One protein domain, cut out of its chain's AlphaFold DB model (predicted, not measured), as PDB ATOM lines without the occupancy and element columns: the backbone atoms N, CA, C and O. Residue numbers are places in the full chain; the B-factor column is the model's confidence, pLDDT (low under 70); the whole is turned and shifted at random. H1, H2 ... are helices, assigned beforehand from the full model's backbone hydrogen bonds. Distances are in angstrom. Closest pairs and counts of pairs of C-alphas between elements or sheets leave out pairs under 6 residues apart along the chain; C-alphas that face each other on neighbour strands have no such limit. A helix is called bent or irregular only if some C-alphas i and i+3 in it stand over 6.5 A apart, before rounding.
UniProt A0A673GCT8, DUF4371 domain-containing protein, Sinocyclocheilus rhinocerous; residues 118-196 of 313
ATOM      1  N   ASP A 118       8.851 101.322 107.098       87.25
ATOM      2  CA  ASP A 118       8.551 100.587 105.865       87.25
ATOM      3  C   ASP A 118       7.515 101.341 105.015       87.25
ATOM      4  O   ASP A 118       7.647 101.395 103.800       87.25
ATOM      5  N   SER A 119       6.543 102.021 105.639       89.19
ATOM      6  CA  SER A 119       5.544 102.834 104.932       89.19
ATOM      7  C   SER A 119       6.155 103.986 104.136       89.19
ATOM      8  O   SER A 119       5.820 104.161 102.966       89.19
ATOM      9  N   SER A 120       7.063 104.756 104.738       87.75
ATOM     10  CA  SER A 120       7.691 105.892 104.055       87.75
ATOM     11  C   SER A 120       8.636 105.410 102.954       87.75
ATOM     12  O   SER A 120       8.720 106.023 101.887       87.75
ATOM     13  N   PHE A 121       9.302 104.270 103.158       90.00
ATOM     14  CA  PHE A 121      10.075 103.629 102.100       90.00
ATOM     15  C   PHE A 121       9.188 103.129 100.948       90.00
ATOM     16  O   PHE A 121       9.533 103.354  99.789       90.00
ATOM     17  N   ASP A 122       8.050 102.498 101.241       89.81
ATOM     18  CA  ASP A 122       7.098 102.003 100.240       89.81
ATOM     19  C   ASP A 122       6.581 103.135  99.342       89.81
ATOM     20  O   ASP A 122       6.474 102.962  98.123       89.81
ATOM     21  N   GLU A 123       6.293 104.304  99.923       90.75
ATOM     22  CA  GLU A 123       5.881 105.503  99.185       90.75
ATOM     23  C   GLU A 123       6.990 106.002  98.251       90.75
ATOM     24  O   GLU A 123       6.764 106.128  97.045       90.75
ATOM     25  N   ILE A 124       8.210 106.193  98.766       89.62
ATOM     26  CA  ILE A 124       9.368 106.619  97.959       89.62
ATOM     27  C   ILE A 124       9.664 105.605  96.852       89.62
ATOM     28  O   ILE A 124       9.977 105.975  95.715       89.62
ATOM     29  N   TRP A 125       9.575 104.314  97.169       89.25
ATOM     30  CA  TRP A 125       9.778 103.242  96.210       89.25
ATOM     31  C   TRP A 125       8.740 103.332  95.096       89.25
ATOM     32  O   TRP A 125       9.111 103.370  93.925       89.25
ATOM     33  N   LYS A 126       7.455 103.454  95.438       89.81
ATOM     34  CA  LYS A 126       6.369 103.616  94.467       89.81
ATOM     35  C   LYS A 126       6.574 104.840  93.574       89.81
ATOM     36  O   LYS A 126       6.502 104.693  92.354       89.81
ATOM     37  N   ASP A 127       6.888 105.995  94.152       90.19
ATOM     38  CA  ASP A 127       7.160 107.227  93.404       90.19
ATOM     39  C   ASP A 127       8.349 107.053  92.454       90.19
ATOM     40  O   ASP A 127       8.314 107.495  91.304       90.19
ATOM     41  N   THR A 128       9.380 106.328  92.892       88.56
ATOM     42  CA  THR A 128      10.536 105.982  92.059       88.56
ATOM     43  C   THR A 128      10.136 105.086  90.884       88.56
ATOM     44  O   THR A 128      10.559 105.336  89.752       88.56
ATOM     45  N   LEU A 129       9.297 104.065  91.109       88.50
ATOM     46  CA  LEU A 129       8.808 103.197  90.031       88.50
ATOM     47  C   LEU A 129       7.936 103.979  89.041       88.50
ATOM     48  O   LEU A 129       8.047 103.778  87.830       88.50
ATOM     49  N   ASP A 130       7.072 104.859  89.540       90.38
ATOM     50  CA  ASP A 130       6.169 105.661  88.718       90.38
ATOM     51  C   ASP A 130       6.937 106.705  87.895       90.38
ATOM     52  O   ASP A 130       6.684 106.835  86.694       90.38
ATOM     53  N   MET A 131       7.955 107.348  88.474       90.56
ATOM     54  CA  MET A 131       8.899 108.204  87.747       90.56
ATOM     55  C   MET A 131       9.672 107.416  86.677       90.56
ATOM     56  O   MET A 131       9.818 107.872  85.544       90.56
ATOM     57  N   GLY A 132      10.127 106.201  86.996       87.88
ATOM     58  CA  GLY A 132      10.810 105.328  86.040       87.88
ATOM     59  C   GLY A 132       9.941 104.989  84.825       87.88
ATOM     60  O   GLY A 132      10.414 105.076  83.690       87.88
ATOM     61  N   LYS A 133       8.650 104.693  85.042       88.81
ATOM     62  CA  LYS A 133       7.676 104.469  83.957       88.81
ATOM     63  C   LYS A 133       7.477 105.722  83.104       88.81
ATOM     64  O   LYS A 133       7.464 105.616  81.881       88.81
ATOM     65  N   GLN A 134       7.346 106.897  83.727       91.75
ATOM     66  CA  GLN A 134       7.205 108.172  83.010       91.75
ATOM     67  C   GLN A 134       8.427 108.474  82.132       91.75
ATOM     68  O   GLN A 134       8.282 108.956  81.011       91.75
ATOM     69  N   CYS A 135       9.620 108.126  82.609       91.94
ATOM     70  CA  CYS A 135      10.879 108.288  81.886       91.94
ATOM     71  C   CYS A 135      11.190 107.143  80.900       91.94
ATOM     72  O   CYS A 135      12.273 107.129  80.316       91.94
ATOM     73  N   ASN A 136      10.272 106.186  80.705       87.00
ATOM     74  CA  ASN A 136      10.441 105.008  79.845       87.00
ATOM     75  C   ASN A 136      11.684 104.154  80.193       87.00
ATOM     76  O   ASN A 136      12.336 103.577  79.319       87.00
ATOM     77  N   VAL A 137      12.024 104.089  81.482       85.88
ATOM     78  CA  VAL A 137      13.063 103.209  82.028       85.88
ATOM     79  C   VAL A 137      12.439 101.840  82.309       85.88
ATOM     80  O   VAL A 137      11.290 101.746  82.734       85.88
ATOM     81  N   ALA A 138      13.178 100.754  82.077       77.19
ATOM     82  CA  ALA A 138      12.723  99.417  82.449       77.19
ATOM     83  C   ALA A 138      12.751  99.261  83.980       77.19
ATOM     84  O   ALA A 138      13.816  99.307  84.591       77.19
ATOM     85  N   VAL A 139      11.576  99.087  84.589       73.44
ATOM     86  CA  VAL A 139      11.376  99.050  86.053       73.44
ATOM     87  C   VAL A 139      10.981  97.644  86.553       73.44
ATOM     88  O   VAL A 139      10.846  97.410  87.751       73.44
ATOM     89  N   GLU A 140      10.797  96.676  85.652       65.38
ATOM     90  CA  GLU A 140      10.363  95.323  86.016       65.38
ATOM     91  C   GLU A 140      11.420  94.568  86.838       65.38
ATOM     92  O   GLU A 140      12.606  94.534  86.502       65.38
ATOM     93  N   THR A 141      10.966  93.911  87.909       62.75
ATOM     94  CA  THR A 141      11.797  93.029  88.729       62.75
ATOM     95  C   THR A 141      12.229  91.820  87.904       62.75
ATOM     96  O   THR A 141      11.420  91.008  87.449       62.75
ATOM     97  N   VAL A 142      13.537  91.683  87.693       60.00
ATOM     98  CA  VAL A 142      14.090  90.565  86.928       60.00
ATOM     99  C   VAL A 142      13.896  89.285  87.739       60.00
ATOM    100  O   VAL A 142      14.585  89.057  88.736       60.00
ATOM    101  N   VAL A 143      12.982  88.413  87.301       60.81
ATOM    102  CA  VAL A 143      12.796  87.086  87.903       60.81
ATOM    103  C   VAL A 143      14.089  86.289  87.728       60.81
ATOM    104  O   VAL A 143      14.399  85.768  86.655       60.81
ATOM    105  N   LYS A 144      14.882  86.201  88.799       62.50
ATOM    106  CA  LYS A 144      16.141  85.448  88.790       62.50
ATOM    107  C   LYS A 144      15.836  83.961  88.623       62.50
ATOM    108  O   LYS A 144      15.003  83.396  89.332       62.50
ATOM    109  N   ARG A 145      16.537  83.308  87.690       60.00
ATOM    110  CA  ARG A 145      16.399  81.868  87.430       60.00
ATOM    111  C   ARG A 145      16.615  81.078  88.732       60.00
ATOM    112  O   ARG A 145      17.641  81.282  89.384       60.00
ATOM    113  N   PRO A 146      15.715  80.149  89.109       60.69
ATOM    114  CA  PRO A 146      15.900  79.345  90.310       60.69
ATOM    115  C   PRO A 146      17.165  78.489  90.175       60.69
ATOM    116  O   PRO A 146      17.291  77.683  89.250       60.69
ATOM    117  N   GLN A 147      18.117  78.666  91.094       64.06
ATOM    118  CA  GLN A 147      19.312  77.828  91.149       64.06
ATOM    119  C   GLN A 147      18.953  76.420  91.638       64.06
ATOM    120  O   GLN A 147      18.233  76.245  92.626       64.06
ATOM    121  N   LYS A 148      19.477  75.401  90.947       66.94
ATOM    122  CA  LYS A 148      19.330  73.994  91.329       66.94
ATOM    123  C   LYS A 148      20.328  73.674  92.441       66.94
ATOM    124  O   LYS A 148      21.531  73.652  92.204       66.94
ATOM    125  N   ILE A 149      19.822  73.423  93.645       66.56
ATOM    126  CA  ILE A 149      20.647  73.038  94.796       66.56
ATOM    127  C   ILE A 149      21.132  71.593  94.602       66.56
ATOM    128  O   ILE A 149      20.394  70.743  94.095       66.56
ATOM    129  N   CYS A 150      22.375  71.306  94.994       68.31
ATOM    130  CA  CYS A 150      22.920  69.952  94.964       68.31
ATOM    131  C   CYS A 150      22.215  69.075  96.012       68.31
ATOM    132  O   CYS A 150      22.419  69.248  97.213       68.31
ATOM    133  N   SER A 151      21.419  68.103  95.563       73.38
ATOM    134  CA  SER A 151      20.674  67.183  96.437       73.38
ATOM    135  C   SER A 151      21.565  66.277  97.292       73.38
ATOM    136  O   SER A 151      21.088  65.675  98.244       73.38
ATOM    137  N   ARG A 152      22.859  66.170  96.969       74.12
ATOM    138  CA  ARG A 152      23.816  65.335  97.710       74.12
ATOM    139  C   ARG A 152      24.284  65.956  99.023       74.12
ATOM    140  O   ARG A 152      24.714  65.224  99.901       74.12
ATOM    141  N   LEU A 153      24.215  67.281  99.143       69.31
ATOM    142  CA  LEU A 153      24.723  68.025 100.300       69.31
ATOM    143  C   LEU A 153      23.601  68.537 101.213       69.31
ATOM    144  O   LEU A 153      23.872  69.227 102.187       69.31
ATOM    145  N   SER A 154      22.336  68.210 100.927       67.44
ATOM    146  CA  SER A 154      21.180  68.743 101.664       67.44
ATOM    147  C   SER A 154      21.090  68.286 103.125       67.44
ATOM    148  O   SER A 154      20.313  68.864 103.877       67.44
ATOM    149  N   GLY A 155      21.851  67.260 103.520       68.62
ATOM    150  CA  GLY A 155      21.936  66.753 104.896       68.62
ATOM    151  C   GLY A 155      23.332  66.850 105.516       68.62
ATOM    152  O   GLY A 155      23.568  66.262 106.566       68.62
ATOM    153  N   SER A 156      24.268  67.541 104.863       75.25
ATOM    154  CA  SER A 156      25.645  67.691 105.338       75.25
ATOM    155  C   SER A 156      25.827  69.050 106.006       75.25
ATOM    156  O   SER A 156      25.344  70.061 105.498       75.25
ATOM    157  N   ILE A 157      26.554  69.094 107.123       69.75
ATOM    158  CA  ILE A 157      27.040  70.358 107.683       69.75
ATOM    159  C   ILE A 157      28.179  70.824 106.781       69.75
ATOM    160  O   ILE A 157      29.150  70.095 106.583       69.75
ATOM    161  N   VAL A 158      28.033  72.009 106.192       72.69
ATOM    162  CA  VAL A 158      29.050  72.594 105.316       72.69
ATOM    163  C   VAL A 158      29.713  73.757 106.043       72.69
ATOM    164  O   VAL A 158      29.028  74.633 106.562       72.69
ATOM    165  N   GLU A 159      31.044  73.768 106.073       73.50
ATOM    166  CA  GLU A 159      31.842  74.796 106.760       73.50
ATOM    167  C   GLU A 159      31.997  76.094 105.943       73.50
ATOM    168  O   GLU A 159      32.511  77.094 106.438       73.50
ATOM    169  N   SER A 160      31.537  76.107 104.689       70.19
ATOM    170  CA  SER A 160      31.579  77.261 103.788       70.19
ATOM    171  C   SER A 160      30.234  77.491 103.094       70.19
ATOM    172  O   SER A 160      29.378  76.609 103.005       70.19
ATOM    173  N   THR A 161      30.001  78.719 102.622       63.84
ATOM    174  CA  THR A 161      28.712  79.111 102.037       63.84
ATOM    175  C   THR A 161      28.519  78.443 100.670       63.84
ATOM    176  O   THR A 161      29.148  78.833  99.694       63.84
ATOM    177  N   VAL A 162      27.587  77.494 100.547       66.44
ATOM    178  CA  VAL A 162      27.271  76.818  99.262       66.44
ATOM    179  C   VAL A 162      26.384  77.650  98.321       66.44
ATOM    180  O   VAL A 162      25.617  77.107  97.530       66.44
ATOM    181  N   GLY A 163      26.405  78.982  98.447       57.94
ATOM    182  CA  GLY A 163      25.467  79.869  97.740       57.94
ATOM    183  C   GLY A 163      24.005  79.717  98.195       57.94
ATOM    184  O   GLY A 163      23.095  80.215  97.545       57.94
ATOM    185  N   GLN A 164      23.765  79.042  99.325       57.72
ATOM    186  CA  GLN A 164      22.432  78.760  99.879       57.72
ATOM    187  C   GLN A 164      21.714  79.982 100.466       57.72
ATOM    188  O   GLN A 164      20.530  79.877 100.790       57.72
ATOM    189  N   ARG A 165      22.396  81.131 100.609       51.09
ATOM    190  CA  ARG A 165      21.758  82.388 101.016       51.09
ATOM    191  C   ARG A 165      20.869  82.883  99.876       51.09
ATOM    192  O   ARG A 165      21.239  83.762  99.105       51.09
ATOM    193  N   ARG A 166      19.663  82.324  99.792       52.84
ATOM    194  CA  ARG A 166      18.524  83.105  99.330       52.84
ATOM    195  C   ARG A 166      18.349  84.220 100.353       52.84
ATOM    196  O   ARG A 166      17.867  83.953 101.448       52.84
ATOM    197  N   SER A 167      18.665  85.450  99.983       48.59
ATOM    198  CA  SER A 167      17.740  86.506 100.365       48.59
ATOM    199  C   SER A 167      16.438  86.146  99.654       48.59
ATOM    200  O   SER A 167      16.358  86.167  98.427       48.59
ATOM    201  N   LYS A 168      15.452  85.666 100.421       49.69
ATOM    202  CA  LYS A 168      14.052  85.684  99.973       49.69
ATOM    203  C   LYS A 168      13.565  87.127  99.799       49.69
ATOM    204  O   LYS A 168      12.458  87.313  99.316       49.69
ATOM    205  N   GLU A 169      14.393  88.091 100.190       51.25
ATOM    206  CA  GLU A 169      14.145  89.504 100.035       51.25
ATOM    207  C   GLU A 169      14.025  89.871  98.562       51.25
ATOM    208  O   GLU A 169      14.893  89.551  97.739       51.25
ATOM    209  N   GLY A 170      12.904  90.511  98.228       64.50
ATOM    210  CA  GLY A 170      12.700  91.111  96.917       64.50
ATOM    211  C   GLY A 170      13.767  92.171  96.630       64.50
ATOM    212  O   GLY A 170      14.467  92.631  97.534       64.50
ATOM    213  N   ASP A 171      13.883  92.604  95.369       71.69
ATOM    214  CA  ASP A 171      14.804  93.695  94.999       71.69
ATOM    215  C   ASP A 171      14.567  94.958  95.857       71.69
ATOM    216  O   ASP A 171      15.507  95.689  96.157       71.69
ATOM    217  N   MET A 172      13.331  95.132  96.328       78.94
ATOM    218  CA  MET A 172      12.878  96.165  97.254       78.94
ATOM    219  C   MET A 172      13.543  96.099  98.643       78.94
ATOM    220  O   MET A 172      14.167  97.069  99.058       78.94
ATOM    221  N   GLU A 173      13.489  94.960  99.340       78.50
ATOM    222  CA  GLU A 173      14.095  94.787 100.678       78.50
ATOM    223  C   GLU A 173      15.634  94.856 100.629       78.50
ATOM    224  O   GLU A 173      16.297  95.331 101.554       78.50
ATOM    225  N   ARG A 174      16.234  94.440  99.505       80.06
ATOM    226  CA  ARG A 174      17.674  94.617  99.276       80.06
ATOM    227  C   ARG A 174      18.042  96.085  99.062       80.06
ATOM    228  O   ARG A 174      19.121  96.507  99.477       80.06
ATOM    229  N   PHE A 175      17.185  96.849  98.389       84.94
ATOM    230  CA  PHE A 175      17.394  98.276  98.188       84.94
ATOM    231  C   PHE A 175      17.182  99.058  99.492       84.94
ATOM    232  O   PHE A 175      18.004  99.918  99.807       84.94
ATOM    233  N   SER A 176      16.155  98.721 100.282       87.25
ATOM    234  CA  SER A 176      15.890  99.378 101.568       87.25
ATOM    235  C   SER A 176      17.068  99.216 102.535       87.25
ATOM    236  O   SER A 176      17.668 100.199 102.970       87.25
ATOM    237  N   SER A 177      17.473  97.971 102.791       85.06
ATOM    238  CA  SER A 177      18.550  97.640 103.731       85.06
ATOM    239  C   SER A 177      19.950  97.963 103.204       85.06
ATOM    240  O   SER A 177      20.827  98.355 103.971       85.06
ATOM    241  N   GLY A 178      20.182  97.788 101.901       86.19
ATOM    242  CA  GLY A 178      21.512  97.895 101.305       86.19
ATOM    243  C   GLY A 178      21.876  99.280 100.779       86.19
ATOM    244  O   GLY A 178      23.062  99.553 100.606       86.19
ATOM    245  N   ILE A 179      20.891 100.136 100.487       87.56
ATOM    246  CA  ILE A 179      21.115 101.447  99.859       87.56
ATOM    247  C   ILE A 179      20.407 102.549 100.642       87.56
ATOM    248  O   ILE A 179      21.066 103.483 101.091       87.56
ATOM    249  N   PHE A 180      19.093 102.443 100.836       89.81
ATOM    250  CA  PHE A 180      18.291 103.535 101.390       89.81
ATOM    251  C   PHE A 180      18.666 103.884 102.837       89.81
ATOM    252  O   PHE A 180      19.083 105.013 103.096       89.81
ATOM    253  N   TYR A 181      18.601 102.925 103.767       90.56
ATOM    254  CA  TYR A 181      18.965 103.185 105.164       90.56
ATOM    255  C   TYR A 181      20.436 103.603 105.337       90.56
ATOM    256  O   TYR A 181      20.674 104.589 106.034       90.56
ATOM    257  N   PRO A 182      21.421 102.983 104.651       93.00
ATOM    258  CA  PRO A 182      22.800 103.470 104.676       93.00
ATOM    259  C   PRO A 182      22.979 104.913 104.184       93.00
ATOM    260  O   PRO A 182      23.825 105.635 104.710       93.00
ATOM    261  N   ILE A 183      22.208 105.357 103.182       91.94
ATOM    262  CA  ILE A 183      22.241 106.754 102.723       91.94
ATOM    263  C   ILE A 183      21.700 107.682 103.810       91.94
ATOM    264  O   ILE A 183      22.335 108.698 104.091       91.94
ATOM    265  N   LEU A 184      20.570 107.336 104.434       90.44
ATOM    266  CA  LEU A 184      20.016 108.117 105.543       90.44
ATOM    267  C   LEU A 184      21.011 108.218 106.708       90.44
ATOM    268  O   LEU A 184      21.248 109.313 107.208       90.44
ATOM    269  N   ASP A 185      21.666 107.114 107.070       91.38
ATOM    270  CA  ASP A 185      22.696 107.099 108.116       91.38
ATOM    271  C   ASP A 185      23.907 107.960 107.767       91.38
ATOM    272  O   ASP A 185      24.431 108.680 108.617       91.38
ATOM    273  N   CYS A 186      24.343 107.925 106.509       93.88
ATOM    274  CA  CYS A 186      25.435 108.763 106.037       93.88
ATOM    275  C   CYS A 186      25.068 110.252 106.101       93.88
ATOM    276  O   CYS A 186      25.870 111.066 106.554       93.88
ATOM    277  N   LEU A 187      23.848 110.612 105.689       90.56
ATOM    278  CA  LEU A 187      23.356 111.987 105.754       90.56
ATOM    279  C   LEU A 187      23.282 112.483 107.201       90.56
ATOM    280  O   LEU A 187      23.833 113.544 107.498       90.56
ATOM    281  N   SER A 188      22.673 111.709 108.103       88.62
ATOM    282  CA  SER A 188      22.605 112.052 109.528       88.62
ATOM    283  C   SER A 188      23.999 112.164 110.145       88.62
ATOM    284  O   SER A 188      24.319 113.172 110.775       88.62
ATOM    285  N   GLY A 189      24.875 111.192 109.879       91.00
ATOM    286  CA  GLY A 189      26.246 111.192 110.382       91.00
ATOM    287  C   GLY A 189      27.073 112.377 109.878       91.00
ATOM    288  O   GLY A 189      27.815 112.989 110.647       91.00
ATOM    289  N   GLU A 190      26.930 112.769 108.609       92.06
ATOM    290  CA  GLU A 190      27.611 113.950 108.072       92.06
ATOM    291  C   GLU A 190      27.076 115.255 108.666       92.06
ATOM    292  O   GLU A 190      27.866 116.168 108.919       92.06
ATOM    293  N   MET A 191      25.768 115.353 108.918       87.69
ATOM    294  CA  MET A 191      25.169 116.513 109.582       87.69
ATOM    295  C   MET A 191      25.688 116.655 111.015       87.69
ATOM    296  O   MET A 191      26.189 117.722 111.379       87.69
ATOM    297  N   GLU A 192      25.667 115.578 111.801       88.75
ATOM    298  CA  GLU A 192      26.212 115.562 113.164       88.75
ATOM    299  C   GLU A 192      27.707 115.875 113.187       88.75
ATOM    300  O   GLU A 192      28.175 116.680 113.996       88.75
ATOM    301  N   ARG A 193      28.473 115.293 112.257       89.12
ATOM    302  CA  ARG A 193      29.907 115.555 112.142       89.12
ATOM    303  C   ARG A 193      30.170 117.023 111.825       89.12
ATOM    304  O   ARG A 193      31.026 117.632 112.461       89.12
ATOM    305  N   ARG A 194      29.454 117.615 110.863       87.56
ATOM    306  CA  ARG A 194      29.648 119.015 110.434       87.56
ATOM    307  C   ARG A 194      29.230 120.012 111.505       87.56
ATOM    308  O   ARG A 194      29.986 120.945 111.766       87.56
ATOM    309  N   PHE A 195      28.091 119.789 112.151       86.25
ATOM    310  CA  PHE A 195      27.497 120.714 113.119       86.25
ATOM    311  C   PHE A 195      27.679 120.275 114.578       86.25
ATOM    312  O   PHE A 195      26.946 120.715 115.464       86.25
ATOM    313  N   SER A 196      28.685 119.442 114.858       88.69
ATOM    314  CA  SER A 196      29.020 119.026 116.223       88.69
ATOM    315  C   SER A 196      29.253 120.228 117.147       88.69
ATOM    316  O   SER A 196      29.665 121.305 116.708       88.69
TER     317      SER A 196
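What this domain is: This is residues 118 to 196 of the 313 residues of the protein "DUF4371 domain-containing protein" of Sinocyclocheilus rhinocerous (UniProt A0A673GCT8). Two helices and the long link between them make a wide, open loop: H1 leads into a bare stretch, residues 135 to 170, that swings far out and comes back to H2a, the first arm of the bent helix H2, close to H1. The second arm, H2b, runs on from there, and residues 182 to 196 stick out as a free arm pointing away from the far end of the link. The printed part has 79 residues with two named helices, H1 then H2, and no named strand; the class is all helix. The whole is extended and flat, with a radius of gyration of the C-alphas of 18.7 A and spans of 55 by 40 by 20 A.

Where its parts are: H1 is residues 118 to 134, 24.1 A from C-alpha 118 at (8.551, 100.587, 105.865) to C-alpha 134 at (7.205, 108.172, 83.010). H2, residues 171 to 194, was assigned as one helix by its hydrogen bonds but is bent, with C-alphas 178 and 181 7.0 A apart. Its arms are H2a, residues 171 to 178, and H2b, residues 181 to 194, which is 19.8 A long and ends with C-alpha 194 at (29.648, 119.015, 110.434).

How they stand to each other: H1 and H2a are close but not clearly touching; their closest C-alphas, those of Phe 121 and Ser 176, are 7.2 A apart. They run opposite ways at a steep tilt of 55 degrees. H2a and H2b are near each other, at a shallow tilt of 27 degrees. H1 and H2b are apart. In H1, H2a and H2b every O i to N i+4 pair is within hydrogen-bond range.

The domain as a whole: The two C-alphas farthest apart, those of Arg 152 and Phe 195, are 57.6 A apart. The printed part has no cut. The link from H1 to H2 is long, 36 residues, and its residues 154 to 161 stand free. The mean pLDDT of the printed part is 78.3, and residues 140 to 150, 153 to 155, 157 and 161 to 170 are under 70.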